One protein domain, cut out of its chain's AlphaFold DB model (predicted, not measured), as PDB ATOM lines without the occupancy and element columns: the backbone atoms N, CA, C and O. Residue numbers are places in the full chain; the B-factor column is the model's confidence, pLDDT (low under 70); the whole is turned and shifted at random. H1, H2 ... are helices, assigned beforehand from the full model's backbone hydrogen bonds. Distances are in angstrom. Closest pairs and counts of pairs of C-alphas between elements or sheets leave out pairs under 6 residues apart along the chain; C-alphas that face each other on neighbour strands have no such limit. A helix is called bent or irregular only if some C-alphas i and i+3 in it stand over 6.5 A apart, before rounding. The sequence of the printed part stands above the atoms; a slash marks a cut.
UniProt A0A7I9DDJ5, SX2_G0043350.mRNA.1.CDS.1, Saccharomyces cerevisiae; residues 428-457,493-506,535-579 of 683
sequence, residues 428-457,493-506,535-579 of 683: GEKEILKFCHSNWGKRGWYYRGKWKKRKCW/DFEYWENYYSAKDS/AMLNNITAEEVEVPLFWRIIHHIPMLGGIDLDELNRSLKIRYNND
ATOM      1  N   GLY A 428      22.303   9.942   8.159       79.69
ATOM      2  CA  GLY A 428      22.052   9.377   9.491       79.69
ATOM      3  C   GLY A 428      23.323   9.167  10.325       79.69
ATOM      4  O   GLY A 428      24.355   8.756   9.798       79.69
ATOM      5  N   GLU A 429      23.238   9.371  11.644       83.06
ATOM      6  CA  GLU A 429      24.367   9.263  12.594       83.06
ATOM      7  C   GLU A 429      25.189   7.967  12.427       83.06
ATOM      8  O   GLU A 429      26.410   8.013  12.290       83.06
ATOM      9  N   LYS A 430      24.526   6.806  12.319       82.31
ATOM     10  CA  LYS A 430      25.188   5.501  12.099       82.31
ATOM     11  C   LYS A 430      26.005   5.444  10.799       82.31
ATOM     12  O   LYS A 430      26.982   4.702  10.715       82.31
ATOM     13  N   GLU A 431      25.617   6.207   9.779       82.62
ATOM     14  CA  GLU A 431      26.331   6.288   8.503       82.62
ATOM     15  C   GLU A 431      27.492   7.296   8.580       82.62
ATOM     16  O   GLU A 431      28.583   6.979   8.108       82.62
ATOM     17  N   ILE A 432      27.318   8.436   9.267       85.19
ATOM     18  CA  ILE A 432      28.404   9.386   9.595       85.19
ATOM     19  C   ILE A 432      29.553   8.656  10.304       85.19
ATOM     20  O   ILE A 432      30.706   8.729   9.874       85.19
ATOM     21  N   LEU A 433      29.232   7.883  11.342       85.12
ATOM     22  CA  LEU A 433      30.197   7.096  12.111       85.12
ATOM     23  C   LEU A 433      30.903   6.042  11.243       85.12
ATOM     24  O   LEU A 433      32.131   5.918  11.282       85.12
ATOM     25  N   LYS A 434      30.164   5.352  10.365       86.25
ATOM     26  CA  LYS A 434      30.732   4.412   9.383       86.25
ATOM     27  C   LYS A 434      31.734   5.087   8.431       86.25
ATOM     28  O   LYS A 434      32.740   4.469   8.079       86.25
ATOM     29  N   PHE A 435      31.514   6.348   8.046       85.00
ATOM     30  CA  PHE A 435      32.490   7.119   7.265       85.00
ATOM     31  C   PHE A 435      33.711   7.544   8.099       85.00
ATOM     32  O   PHE A 435      34.835   7.399   7.609       85.00
ATOM     33  N   CYS A 436      33.537   7.967   9.356       85.31
ATOM     34  CA  CYS A 436      34.642   8.297  10.271       85.31
ATOM     35  C   CYS A 436      35.568   7.096  10.554       85.31
ATOM     36  O   CYS A 436      36.789   7.225  10.455       85.31
ATOM     37  N   HIS A 437      35.024   5.908  10.836       86.00
ATOM     38  CA  HIS A 437      35.835   4.709  11.100       86.00
ATOM     39  C   HIS A 437      36.449   4.074   9.837       86.00
ATOM     40  O   HIS A 437      37.305   3.190   9.945       86.00
ATOM     41  N   SER A 438      36.051   4.519   8.638       85.62
ATOM     42  CA  SER A 438      36.620   4.043   7.372       85.62
ATOM     43  C   SER A 438      38.118   4.361   7.242       85.62
ATOM     44  O   SER A 438      38.644   5.285   7.866       85.62
ATOM     45  N   ASN A 439      38.812   3.662   6.338       83.69
ATOM     46  CA  ASN A 439      40.220   3.947   6.021       83.69
ATOM     47  C   ASN A 439      40.461   5.372   5.481       83.69
ATOM     48  O   ASN A 439      41.601   5.832   5.488       83.69
ATOM     49  N   TRP A 440      39.419   6.080   5.030       80.81
ATOM     50  CA  TRP A 440      39.499   7.487   4.629       80.81
ATOM     51  C   TRP A 440      39.267   8.442   5.807       80.81
ATOM     52  O   TRP A 440      39.974   9.445   5.913       80.81
ATOM     53  N   GLY A 441      38.358   8.107   6.729       83.69
ATOM     54  CA  GLY A 441      38.124   8.877   7.957       83.69
ATOM     55  C   GLY A 441      39.300   8.806   8.939       83.69
ATOM     56  O   GLY A 441      39.805   9.840   9.367       83.69
ATOM     57  N   LYS A 442      39.887   7.616   9.139       84.94
ATOM     58  CA  LYS A 442      41.166   7.422   9.865       84.94
ATOM     59  C   LYS A 442      42.347   8.215   9.276       84.94
ATOM     60  O   LYS A 442      43.343   8.452   9.956       84.94
ATOM     61  N   ARG A 443      42.251   8.621   8.005       85.44
ATOM     62  CA  ARG A 443      43.223   9.476   7.301       85.44
ATOM     63  C   ARG A 443      42.824  10.959   7.271       85.44
ATOM     64  O   ARG A 443      43.537  11.724   6.643       85.44
ATOM     65  N   GLY A 444      41.722  11.363   7.908       83.31
ATOM     66  CA  GLY A 444      41.254  12.754   7.995       83.31
ATOM     67  C   GLY A 444      40.419  13.273   6.818       83.31
ATOM     68  O   GLY A 444      39.964  14.416   6.860       83.31
ATOM     69  N   TRP A 445      40.161  12.457   5.788       84.06
ATOM     70  CA  TRP A 445      39.409  12.882   4.593       84.06
ATOM     71  C   TRP A 445      37.908  13.039   4.838       84.06
ATOM     72  O   TRP A 445      37.267  13.834   4.155       84.06
ATOM     73  N   TYR A 446      37.375  12.323   5.826       87.75
ATOM     74  CA  TYR A 446      36.041  12.525   6.383       87.75
ATOM     75  C   TYR A 446      36.203  12.720   7.887       87.75
ATOM     76  O   TYR A 446      36.810  11.875   8.544       87.75
ATOM     77  N   TYR A 447      35.699  13.825   8.429       87.38
ATOM     78  CA  TYR A 447      35.773  14.098   9.862       87.38
ATOM     79  C   TYR A 447      34.485  14.729  10.380       87.38
ATOM     80  O   TYR A 447      33.666  15.250   9.621       87.38
ATOM     81  N   ARG A 448      34.325  14.686  11.703       86.69
ATOM     82  CA  ARG A 448      33.183  15.259  12.404       86.69
ATOM     83  C   ARG A 448      33.502  16.671  12.907       86.69
ATOM     84  O   ARG A 448      34.407  16.843  13.730       86.69
ATOM     85  N   GLY A 449      32.779  17.680  12.422       82.94
ATOM     86  CA  GLY A 449      32.929  19.075  12.836       82.94
ATOM     87  C   GLY A 449      32.778  19.265  14.344       82.94
ATOM     88  O   GLY A 449      33.633  19.896  14.972       82.94
ATOM     89  N   LYS A 450      31.775  18.622  14.957       82.62
ATOM     90  CA  LYS A 450      31.527  18.654  16.411       82.62
ATOM     91  C   LYS A 450      32.758  18.254  17.240       82.62
ATOM     92  O   LYS A 450      33.104  18.954  18.191       82.62
ATOM     93  N   TRP A 451      33.474  17.186  16.863       80.81
ATOM     94  CA  TRP A 451      34.703  16.754  17.557       80.81
ATOM     95  C   TRP A 451      35.810  17.818  17.467       80.81
ATOM     96  O   TRP A 451      36.419  18.195  18.471       80.81
ATOM     97  N   LYS A 452      36.008  18.396  16.276       77.38
ATOM     98  CA  LYS A 452      36.991  19.465  16.033       77.38
ATOM     99  C   LYS A 452      36.691  20.742  16.832       77.38
ATOM    100  O   LYS A 452      37.628  21.425  17.239       77.38
ATOM    101  N   LYS A 453      35.414  21.062  17.075       78.69
ATOM    102  CA  LYS A 453      34.979  22.232  17.865       78.69
ATOM    103  C   LYS A 453      35.190  22.072  19.376       78.69
ATOM    104  O   LYS A 453      35.474  23.075  20.030       78.69
ATOM    105  N   ARG A 454      35.117  20.840  19.902       72.44
ATOM    106  CA  ARG A 454      35.413  20.502  21.313       72.44
ATOM    107  C   ARG A 454      36.908  20.559  21.650       72.44
ATOM    108  O   ARG A 454      37.284  20.917  22.757       72.44
ATOM    109  N   LYS A 455      37.808  20.269  20.701       73.00
ATOM    110  CA  LYS A 455      39.275  20.352  20.916       73.00
ATOM    111  C   LYS A 455      39.803  21.804  20.882       73.00
ATOM    112  O   LYS A 455      40.800  22.113  20.229       73.00
ATOM    113  N   CYS A 456      39.134  22.701  21.609       76.38
ATOM    114  CA  CYS A 456      39.367  24.142  21.620       76.38
ATOM    115  C   CYS A 456      40.648  24.542  22.383       76.38
ATOM    116  O   CYS A 456      40.788  24.313  23.583       76.38
ATOM    117  N   TRP A 457      41.599  25.206  21.716       78.75
ATOM    118  CA  TRP A 457      42.855  25.634  22.360       78.75
ATOM    119  C   TRP A 457      42.738  26.926  23.188       78.75
ATOM    120  O   TRP A 457      43.566  27.149  24.072       78.75
ATOM    121  N   ASP A 493      31.368  25.628  22.759       80.06
ATOM    122  CA  ASP A 493      29.938  25.849  23.039       80.06
ATOM    123  C   ASP A 493      29.065  24.730  22.435       80.06
ATOM    124  O   ASP A 493      28.699  24.763  21.256       80.06
ATOM    125  N   PHE A 494      28.774  23.691  23.223       76.50
ATOM    126  CA  PHE A 494      28.030  22.519  22.746       76.50
ATOM    127  C   PHE A 494      26.592  22.846  22.312       76.50
ATOM    128  O   PHE A 494      26.155  22.362  21.269       76.50
ATOM    129  N   GLU A 495      25.880  23.684  23.068       78.94
ATOM    130  CA  GLU A 495      24.484  24.036  22.788       78.94
ATOM    131  C   GLU A 495      24.364  24.839  21.487       78.94
ATOM    132  O   GLU A 495      23.523  24.528  20.636       78.94
ATOM    133  N   TYR A 496      25.262  25.803  21.265       82.19
ATOM    134  CA  TYR A 496      25.323  26.533  20.003       82.19
ATOM    135  C   TYR A 496      25.592  25.609  18.806       82.19
ATOM    136  O   TYR A 496      24.911  25.727  17.785       82.19
ATOM    137  N   TRP A 497      26.554  24.678  18.899       81.06
ATOM    138  CA  TRP A 497      26.854  23.783  17.771       81.06
ATOM    139  C   TRP A 497      25.743  22.758  17.509       81.06
ATOM    140  O   TRP A 497      25.487  22.464  16.345       81.06
ATOM    141  N   GLU A 498      25.042  22.245  18.525       81.88
ATOM    142  CA  GLU A 498      23.886  21.363  18.296       81.88
ATOM    143  C   GLU A 498      22.709  22.103  17.648       81.88
ATOM    144  O   GLU A 498      22.135  21.610  16.672       81.88
ATOM    145  N   ASN A 499      22.393  23.322  18.093       81.75
ATOM    146  CA  ASN A 499      21.376  24.152  17.440       81.75
ATOM    147  C   ASN A 499      21.781  24.507  15.992       81.75
ATOM    148  O   ASN A 499      20.979  24.369  15.070       81.75
ATOM    149  N   TYR A 500      23.053  24.848  15.758       84.62
ATOM    150  CA  TYR A 500      23.585  25.127  14.422       84.62
ATOM    151  C   TYR A 500      23.511  23.914  13.475       84.62
ATOM    152  O   TYR A 500      23.036  24.052  12.345       84.62
ATOM    153  N   TYR A 501      23.961  22.729  13.909       83.94
ATOM    154  CA  TYR A 501      24.003  21.517  13.074       83.94
ATOM    155  C   TYR A 501      22.647  20.810  12.929       83.94
ATOM    156  O   TYR A 501      22.438  20.120  11.933       83.94
ATOM    157  N   SER A 502      21.709  20.998  13.864       78.88
ATOM    158  CA  SER A 502      20.339  20.471  13.735       78.88
ATOM    159  C   SER A 502      19.474  21.230  12.720       78.88
ATOM    160  O   SER A 502      18.410  20.731  12.360       78.88
ATOM    161  N   ALA A 503      19.944  22.381  12.220       70.44
ATOM    162  CA  ALA A 503      19.249  23.234  11.252       70.44
ATOM    163  C   ALA A 503      17.859  23.717  11.721       70.44
ATOM    164  O   ALA A 503      16.960  23.922  10.906       70.44
ATOM    165  N   LYS A 504      17.692  23.928  13.034       68.06
ATOM    166  CA  LYS A 504      16.573  24.704  13.579       68.06
ATOM    167  C   LYS A 504      16.823  26.190  13.324       68.06
ATOM    168  O   LYS A 504      17.833  26.725  13.779       68.06
ATOM    169  N   ASP A 505      15.912  26.855  12.621       54.19
ATOM    170  CA  ASP A 505      15.981  28.306  12.439       54.19
ATOM    171  C   ASP A 505      15.736  29.039  13.764       54.19
ATOM    172  O   ASP A 505      14.854  28.686  14.546       54.19
ATOM    173  N   SER A 506      16.497  30.105  14.009       45.28
ATOM    174  CA  SER A 506      16.477  30.869  15.263       45.28
ATOM    175  C   SER A 506      15.290  31.843  15.374       45.28
ATOM    176  O   SER A 506      15.475  32.990  15.776       45.28
ATOM    177  N   ALA A 535      28.267   9.632  31.006       53.31
ATOM    178  CA  ALA A 535      28.237   8.372  30.260       53.31
ATOM    179  C   ALA A 535      28.159   8.621  28.743       53.31
ATOM    180  O   ALA A 535      28.920   8.026  27.977       53.31
ATOM    181  N   MET A 536      27.318   9.566  28.308       52.72
ATOM    182  CA  MET A 536      27.254  10.004  26.913       52.72
ATOM    183  C   MET A 536      28.575  10.642  26.458       52.72
ATOM    184  O   MET A 536      29.062  10.321  25.376       52.72
ATOM    185  N   LEU A 537      29.199  11.500  27.274       53.16
ATOM    186  CA  LEU A 537      30.485  12.120  26.941       53.16
ATOM    187  C   LEU A 537      31.609  11.081  26.815       53.16
ATOM    188  O   LEU A 537      32.379  11.141  25.859       53.16
ATOM    189  N   ASN A 538      31.655  10.107  27.728       54.75
ATOM    190  CA  ASN A 538      32.634   9.023  27.745       54.75
ATOM    191  C   ASN A 538      32.472   8.104  26.525       54.75
ATOM    192  O   ASN A 538      33.461   7.808  25.852       54.75
ATOM    193  N   ASN A 539      31.234   7.732  26.172       59.16
ATOM    194  CA  ASN A 539      30.944   6.994  24.939       59.16
ATOM    195  C   ASN A 539      31.384   7.786  23.695       59.16
ATOM    196  O   ASN A 539      32.062   7.235  22.833       59.16
ATOM    197  N   ILE A 540      31.103   9.095  23.632       56.75
ATOM    198  CA  ILE A 540      31.554   9.959  22.526       56.75
ATOM    199  C   ILE A 540      33.092  10.043  22.457       56.75
ATOM    200  O   ILE A 540      33.641  10.103  21.359       56.75
ATOM    201  N   THR A 541      33.811  10.021  23.587       55.38
ATOM    202  CA  THR A 541      35.288   9.965  23.573       55.38
ATOM    203  C   THR A 541      35.848   8.596  23.192       55.38
ATOM    204  O   THR A 541      36.926   8.541  22.609       55.38
ATOM    205  N   ALA A 542      35.130   7.501  23.462       55.88
ATOM    206  CA  ALA A 542      35.498   6.162  22.993       55.88
ATOM    207  C   ALA A 542      35.257   5.980  21.478       55.88
ATOM    208  O   ALA A 542      35.879   5.127  20.846       55.88
ATOM    209  N   GLU A 543      34.373   6.794  20.896       65.62
ATOM    210  CA  GLU A 543      34.011   6.786  19.475       65.62
ATOM    211  C   GLU A 543      34.867   7.747  18.613       65.62
ATOM    212  O   GLU A 543      34.853   7.661  17.382       65.62
ATOM    213  N   GLU A 544      35.650   8.649  19.221       74.31
ATOM    214  CA  GLU A 544      36.439   9.639  18.477       74.31
ATOM    215  C   GLU A 544      37.612   9.010  17.698       74.31
ATOM    216  O   GLU A 544      38.496   8.351  18.246       74.31
ATOM    217  N   VAL A 545      37.676   9.291  16.392       77.31
ATOM    218  CA  VAL A 545      38.769   8.837  15.517       77.31
ATOM    219  C   VAL A 545      39.899   9.872  15.475       77.31
ATOM    220  O   VAL A 545      39.830  10.866  14.749       77.31
ATOM    221  N   GLU A 546      40.976   9.624  16.223       76.44
ATOM    222  CA  GLU A 546      42.183  10.463  16.203       76.44
ATOM    223  C   GLU A 546      42.956  10.339  14.871       76.44
ATOM    224  O   GLU A 546      43.423   9.266  14.485       76.44
ATOM    225  N   VAL A 547      43.134  11.464  14.169       80.12
ATOM    226  CA  VAL A 547      43.860  11.529  12.884       80.12
ATOM    227  C   VAL A 547      45.367  11.747  13.118       80.12
ATOM    228  O   VAL A 547      45.736  12.748  13.747       80.12
ATOM    229  N   PRO A 548      46.265  10.901  12.565       84.50
ATOM    230  CA  PRO A 548      47.713  11.042  12.740       84.50
ATOM    231  C   PRO A 548      48.271  12.397  12.280       84.50
ATOM    232  O   PRO A 548      47.833  12.963  11.275       84.50
ATOM    233  N   LEU A 549      49.311  12.885  12.969       78.38
ATOM    234  CA  LEU A 549      49.932  14.200  12.722       78.38
ATOM    235  C   LEU A 549      50.334  14.430  11.253       78.38
ATOM    236  O   LEU A 549      50.135  15.524  10.733       78.38
ATOM    237  N   PHE A 550      50.826  13.395  10.569       82.06
ATOM    238  CA  PHE A 550      51.166  13.437   9.142       82.06
ATOM    239  C   PHE A 550      49.981  13.870   8.258       82.06
ATOM    240  O   PHE A 550      50.105  14.791   7.451       82.06
ATOM    241  N   TRP A 551      48.803  13.268   8.457       83.12
ATOM    242  CA  TRP A 551      47.592  13.616   7.708       83.12
ATOM    243  C   TRP A 551      47.046  14.989   8.102       83.12
ATOM    244  O   TRP A 551      46.608  15.748   7.239       83.12
ATOM    245  N   ARG A 552      47.160  15.369   9.382       79.50
ATOM    246  CA  ARG A 552      46.808  16.724   9.839       79.50
ATOM    247  C   ARG A 552      47.629  17.809   9.131       79.50
ATOM    248  O   ARG A 552      47.068  18.850   8.812       79.50
ATOM    249  N   ILE A 553      48.910  17.561   8.838       78.38
ATOM    250  CA  ILE A 553      49.760  18.481   8.061       78.38
ATOM    251  C   ILE A 553      49.315  18.539   6.591       78.38
ATOM    252  O   ILE A 553      49.204  19.631   6.036       78.38
ATOM    253  N   ILE A 554      48.990  17.398   5.968       80.62
ATOM    254  CA  ILE A 554      48.480  17.349   4.583       80.62
ATOM    255  C   ILE A 554      47.199  18.184   4.431       80.62
ATOM    256  O   ILE A 554      47.086  18.963   3.487       80.62
ATOM    257  N   HIS A 555      46.268  18.093   5.383       77.25
ATOM    258  CA  HIS A 555      45.005  18.841   5.344       77.25
ATOM    259  C   HIS A 555      45.129  20.352   5.621       77.25
ATOM    260  O   HIS A 555      44.142  21.070   5.469       77.25
ATOM    261  N   HIS A 556      46.316  20.859   5.982       73.25
ATOM    262  CA  HIS A 556      46.601  22.303   6.001       73.25
ATOM    263  C   HIS A 556      47.022  22.856   4.624       73.25
ATOM    264  O   HIS A 556      47.102  24.075   4.460       73.25
ATOM    265  N   ILE A 557      47.278  22.002   3.625       73.69
ATOM    266  CA  ILE A 557      47.620  22.433   2.263       73.69
ATOM    267  C   ILE A 557      46.331  22.861   1.529       73.69
ATOM    268  O   ILE A 557      45.347  22.112   1.536       73.69
ATOM    269  N   PRO A 558      46.295  24.035   0.864       56.00
ATOM    270  CA  PRO A 558      45.123  24.462   0.104       56.00
ATOM    271  C   PRO A 558      44.744  23.431  -0.971       56.00
ATOM    272  O   PRO A 558      45.605  22.857  -1.631       56.00
ATOM    273  N   MET A 559      43.434  23.224  -1.146       57.09
ATOM    274  CA  MET A 559      42.811  22.184  -1.987       57.09
ATOM    275  C   MET A 559      42.963  20.720  -1.518       57.09
ATOM    276  O   MET A 559      42.394  19.845  -2.162       57.09
ATOM    277  N   LEU A 560      43.633  20.429  -0.392       73.19
ATOM    278  CA  LEU A 560      43.690  19.079   0.206       73.19
ATOM    279  C   LEU A 560      42.895  18.969   1.526       73.19
ATOM    280  O   LEU A 560      43.188  18.125   2.371       73.19
ATOM    281  N   GLY A 561      41.877  19.808   1.723       74.94
ATOM    282  CA  GLY A 561      41.006  19.743   2.902       74.94
ATOM    283  C   GLY A 561      40.113  18.494   2.923       74.94
ATOM    284  O   GLY A 561      39.581  18.090   1.891       74.94
ATOM    285  N   GLY A 562      39.931  17.902   4.108       80.38
ATOM    286  CA  GLY A 562      38.914  16.871   4.344       80.38
ATOM    287  C   GLY A 562      37.489  17.442   4.394       80.38
ATOM    288  O   GLY A 562      37.294  18.642   4.607       80.38
ATOM    289  N   ILE A 563      36.498  16.568   4.226       83.62
ATOM    290  CA  ILE A 563      35.066  16.885   4.229       83.62
ATOM    291  C   ILE A 563      34.523  16.811   5.665       83.62
ATOM    292  O   ILE A 563      34.717  15.807   6.353       83.62
ATOM    293  N   ASP A 564      33.828  17.866   6.096       87.19
ATOM    294  CA  ASP A 564      33.106  17.913   7.373       87.19
ATOM    295  C   ASP A 564      31.709  17.291   7.202       87.19
ATOM    296  O   ASP A 564      30.887  17.785   6.426       87.19
ATOM    297  N   LEU A 565      31.455  16.179   7.895       86.75
ATOM    298  CA  LEU A 565      30.207  15.425   7.760       86.75
ATOM    299  C   LEU A 565      29.015  16.071   8.484       86.75
ATOM    300  O   LEU A 565      27.882  15.868   8.047       86.75
ATOM    301  N   ASP A 566      29.238  16.858   9.546       87.44
ATOM    302  CA  ASP A 566      28.135  17.542  10.239       87.44
ATOM    303  C   ASP A 566      27.631  18.725   9.393       87.44
ATOM    304  O   ASP A 566      26.423  18.899   9.232       87.44
ATOM    305  N   GLU A 567      28.538  19.506   8.789       86.81
ATOM    306  CA  GLU A 567      28.155  20.596   7.874       86.81
ATOM    307  C   GLU A 567      27.516  20.051   6.586       86.81
ATOM    308  O   GLU A 567      26.550  20.625   6.083       86.81
ATOM    309  N   LEU A 568      27.984  18.900   6.079       86.12
ATOM    310  CA  LEU A 568      27.336  18.218   4.957       86.12
ATOM    311  C   LEU A 568      25.891  17.827   5.307       86.12
ATOM    312  O   LEU A 568      24.981  18.172   4.555       86.12
ATOM    313  N   ASN A 569      25.665  17.181   6.457       87.75
ATOM    314  CA  ASN A 569      24.324  16.805   6.921       87.75
ATOM    315  C   ASN A 569      23.413  18.034   7.091       87.75
ATOM    316  O   ASN A 569      22.297  18.066   6.575       87.75
ATOM    317  N   ARG A 570      23.927  19.095   7.721       86.56
ATOM    318  CA  ARG A 570      23.243  20.387   7.861       86.56
ATOM    319  C   ARG A 570      22.840  20.980   6.502       86.56
ATOM    320  O   ARG A 570      21.708  21.427   6.338       86.56
ATOM    321  N   SER A 571      23.733  20.939   5.509       84.25
ATOM    322  CA  SER A 571      23.463  21.451   4.156       84.25
ATOM    323  C   SER A 571      22.403  20.642   3.393       84.25
ATOM    324  O   SER A 571      21.652  21.213   2.601       84.25
ATOM    325  N   LEU A 572      22.309  19.333   3.659       83.50
ATOM    326  CA  LEU A 572      21.281  18.449   3.106       83.50
ATOM    327  C   LEU A 572      19.906  18.771   3.707       83.50
ATOM    328  O   LEU A 572      18.961  18.981   2.949       83.50
ATOM    329  N   LYS A 573      19.824  18.926   5.037       83.56
ATOM    330  CA  LYS A 573      18.585  19.293   5.748       83.56
ATOM    331  C   LYS A 573      18.024  20.637   5.283       83.56
ATOM    332  O   LYS A 573      16.846  20.731   4.957       83.56
ATOM    333  N   ILE A 574      18.876  21.661   5.168       81.19
ATOM    334  CA  ILE A 574      18.468  22.992   4.679       81.19
ATOM    335  C   ILE A 574      17.953  22.919   3.233       81.19
ATOM    336  O   ILE A 574      16.934  23.526   2.914       81.19
ATOM    337  N   ARG A 575      18.624  22.162   2.354       77.44
ATOM    338  CA  ARG A 575      18.182  21.988   0.963       77.44
ATOM    339  C   ARG A 575      16.825  21.286   0.889       77.44
ATOM    340  O   ARG A 575      15.921  21.803   0.247       77.44
ATOM    341  N   TYR A 576      16.668  20.171   1.598       76.69
ATOM    342  CA  TYR A 576      15.427  19.397   1.633       76.69
ATOM    343  C   TYR A 576      14.235  20.195   2.188       76.69
ATOM    344  O   TYR A 576      13.139  20.118   1.642       76.69
ATOM    345  N   ASN A 577      14.449  21.014   3.223       72.06
ATOM    346  CA  ASN A 577      13.401  21.877   3.780       72.06
ATOM    347  C   ASN A 577      12.956  22.985   2.804       72.06
ATOM    348  O   ASN A 577      11.793  23.388   2.831       72.06
ATOM    349  N   ASN A 578      13.858  23.471   1.944       67.06
ATOM    350  CA  ASN A 578      13.550  24.482   0.928       67.06
ATOM    351  C   ASN A 578      12.891  23.878  -0.326       67.06
ATOM    352  O   ASN A 578      11.971  24.475  -0.890       67.06
ATOM    353  N   ASP A 579      13.327  22.687  -0.744       62.94
ATOM    354  CA  ASP A 579      12.815  21.960  -1.910       62.94
ATOM    355  C   ASP A 579      11.485  21.241  -1.577       62.94
ATOM    356  O   ASP A 579      11.397  20.014  -1.569       62.94
TER     357      ASP A 579
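This is residues 428 to 457, 493 to 506 and 535 to 579 of the 683 residues of the protein "SX2_G0043350.mRNA.1.CDS.1" of Saccharomyces cerevisiae (UniProt A0A7I9DDJ5). Picture a loosely joined gathering of helices round the first turns of the longest one, H6: H2 and H3 lie side by side and both meet that part of H6, while H1 comes near its first residue from another side. H4 and H5 lie farthest out and touch no helix, H5 beyond a loop region in which the link from H1 to H2 pairs briefly with the link from H5 to H6. The printed part has 89 residues, with six named helices in the order H1 to H6 and no named strand; the class is all helix, and the helices hold 52 of the 89 printed residues. By its radius of gyration of the C-alphas, 14.0 A, the whole is compact, and its C-alphas span 39 by 36 by 27 A.

Start at Gly 428, the first printed residue, and go on to C-alpha 429 at (24.367, 9.263, 12.594), where H1 begins; it takes residues 429 to 436 and measures 10.6 A from first to last C-alpha. After residues 437 to 448 you reach H2, residues 449 to 454, 8.9 A long. Beyond the first cut, H3 takes residues 494 to 502 and measures 12.0 A. Printing resumes after the second cut at C-alpha 535, at (28.237, 8.372, 30.260), with H4, residues 535 to 543, 12.3 A long. H5 follows with residues 549 to 554, 8.8 A long. Last comes H6, residues 565 to 578, 20.2 A long; find its end at C-alpha 578, at (13.550, 24.482, 0.928). None of the six helices is bent or irregular.

Look first at Ile 432 in H1: its C-alpha is 6.6 A from that of Leu 565, the closest pair of H1 and H6. These two helices are close but not clearly touching, at a steep tilt of 43 degrees, and run opposite ways. H1 and H4 are apart, but only just, at 8.3 A. Move on to Gly 449, where H2 touches H6 with the closest C-alphas, those of Gly 449 and Asp 566, 5.7 A apart. H6 touches H2 with residues 565 to 567 alone, and the two run opposite ways at a steep tilt of 54 degrees. H2 and H3 are close but not clearly touching: the C-alphas of Lys 450 and Trp 497, their closest pair, are 7.1 A apart, and the helices run opposite ways at a shallow tilt of 6 degrees. H3 touches H6 at residues 566 to 570 alone of H6, closest at the C-alphas of Tyr 501 and Arg 570, 5.4 A apart, and they run the same way at a steep tilt of 49 degrees. H4 and H5 touch no helix. Compare residues 446 to 447 with residues 563 to 564, which make a short parallel pairing. In each of the six helices, every O i to N i+4 pair is within hydrogen-bond range.

Set C-alpha 550 beside C-alpha 579: Phe 550 and Asp 579 have the two C-alphas farthest apart, 40.8 A. Two cuts interrupt the printed part. Residues 458 to 492 are not printed, and C-alphas 457 and 493 are 12.9 A apart; residues 507 to 534 are not printed, and C-alphas 506 and 535 are 29.5 A apart. Of the links that are printed whole, H1 to H2 is long with 12 residues, H4 to H5 is tight with 5, and H5 to H6 is short with 10. The mean pLDDT of the printed part is 77.0; check the B-factor column at residues 504 to 506, 535 to 543, 558 to 559 and 578 to 579, where the model's confidence is under 70.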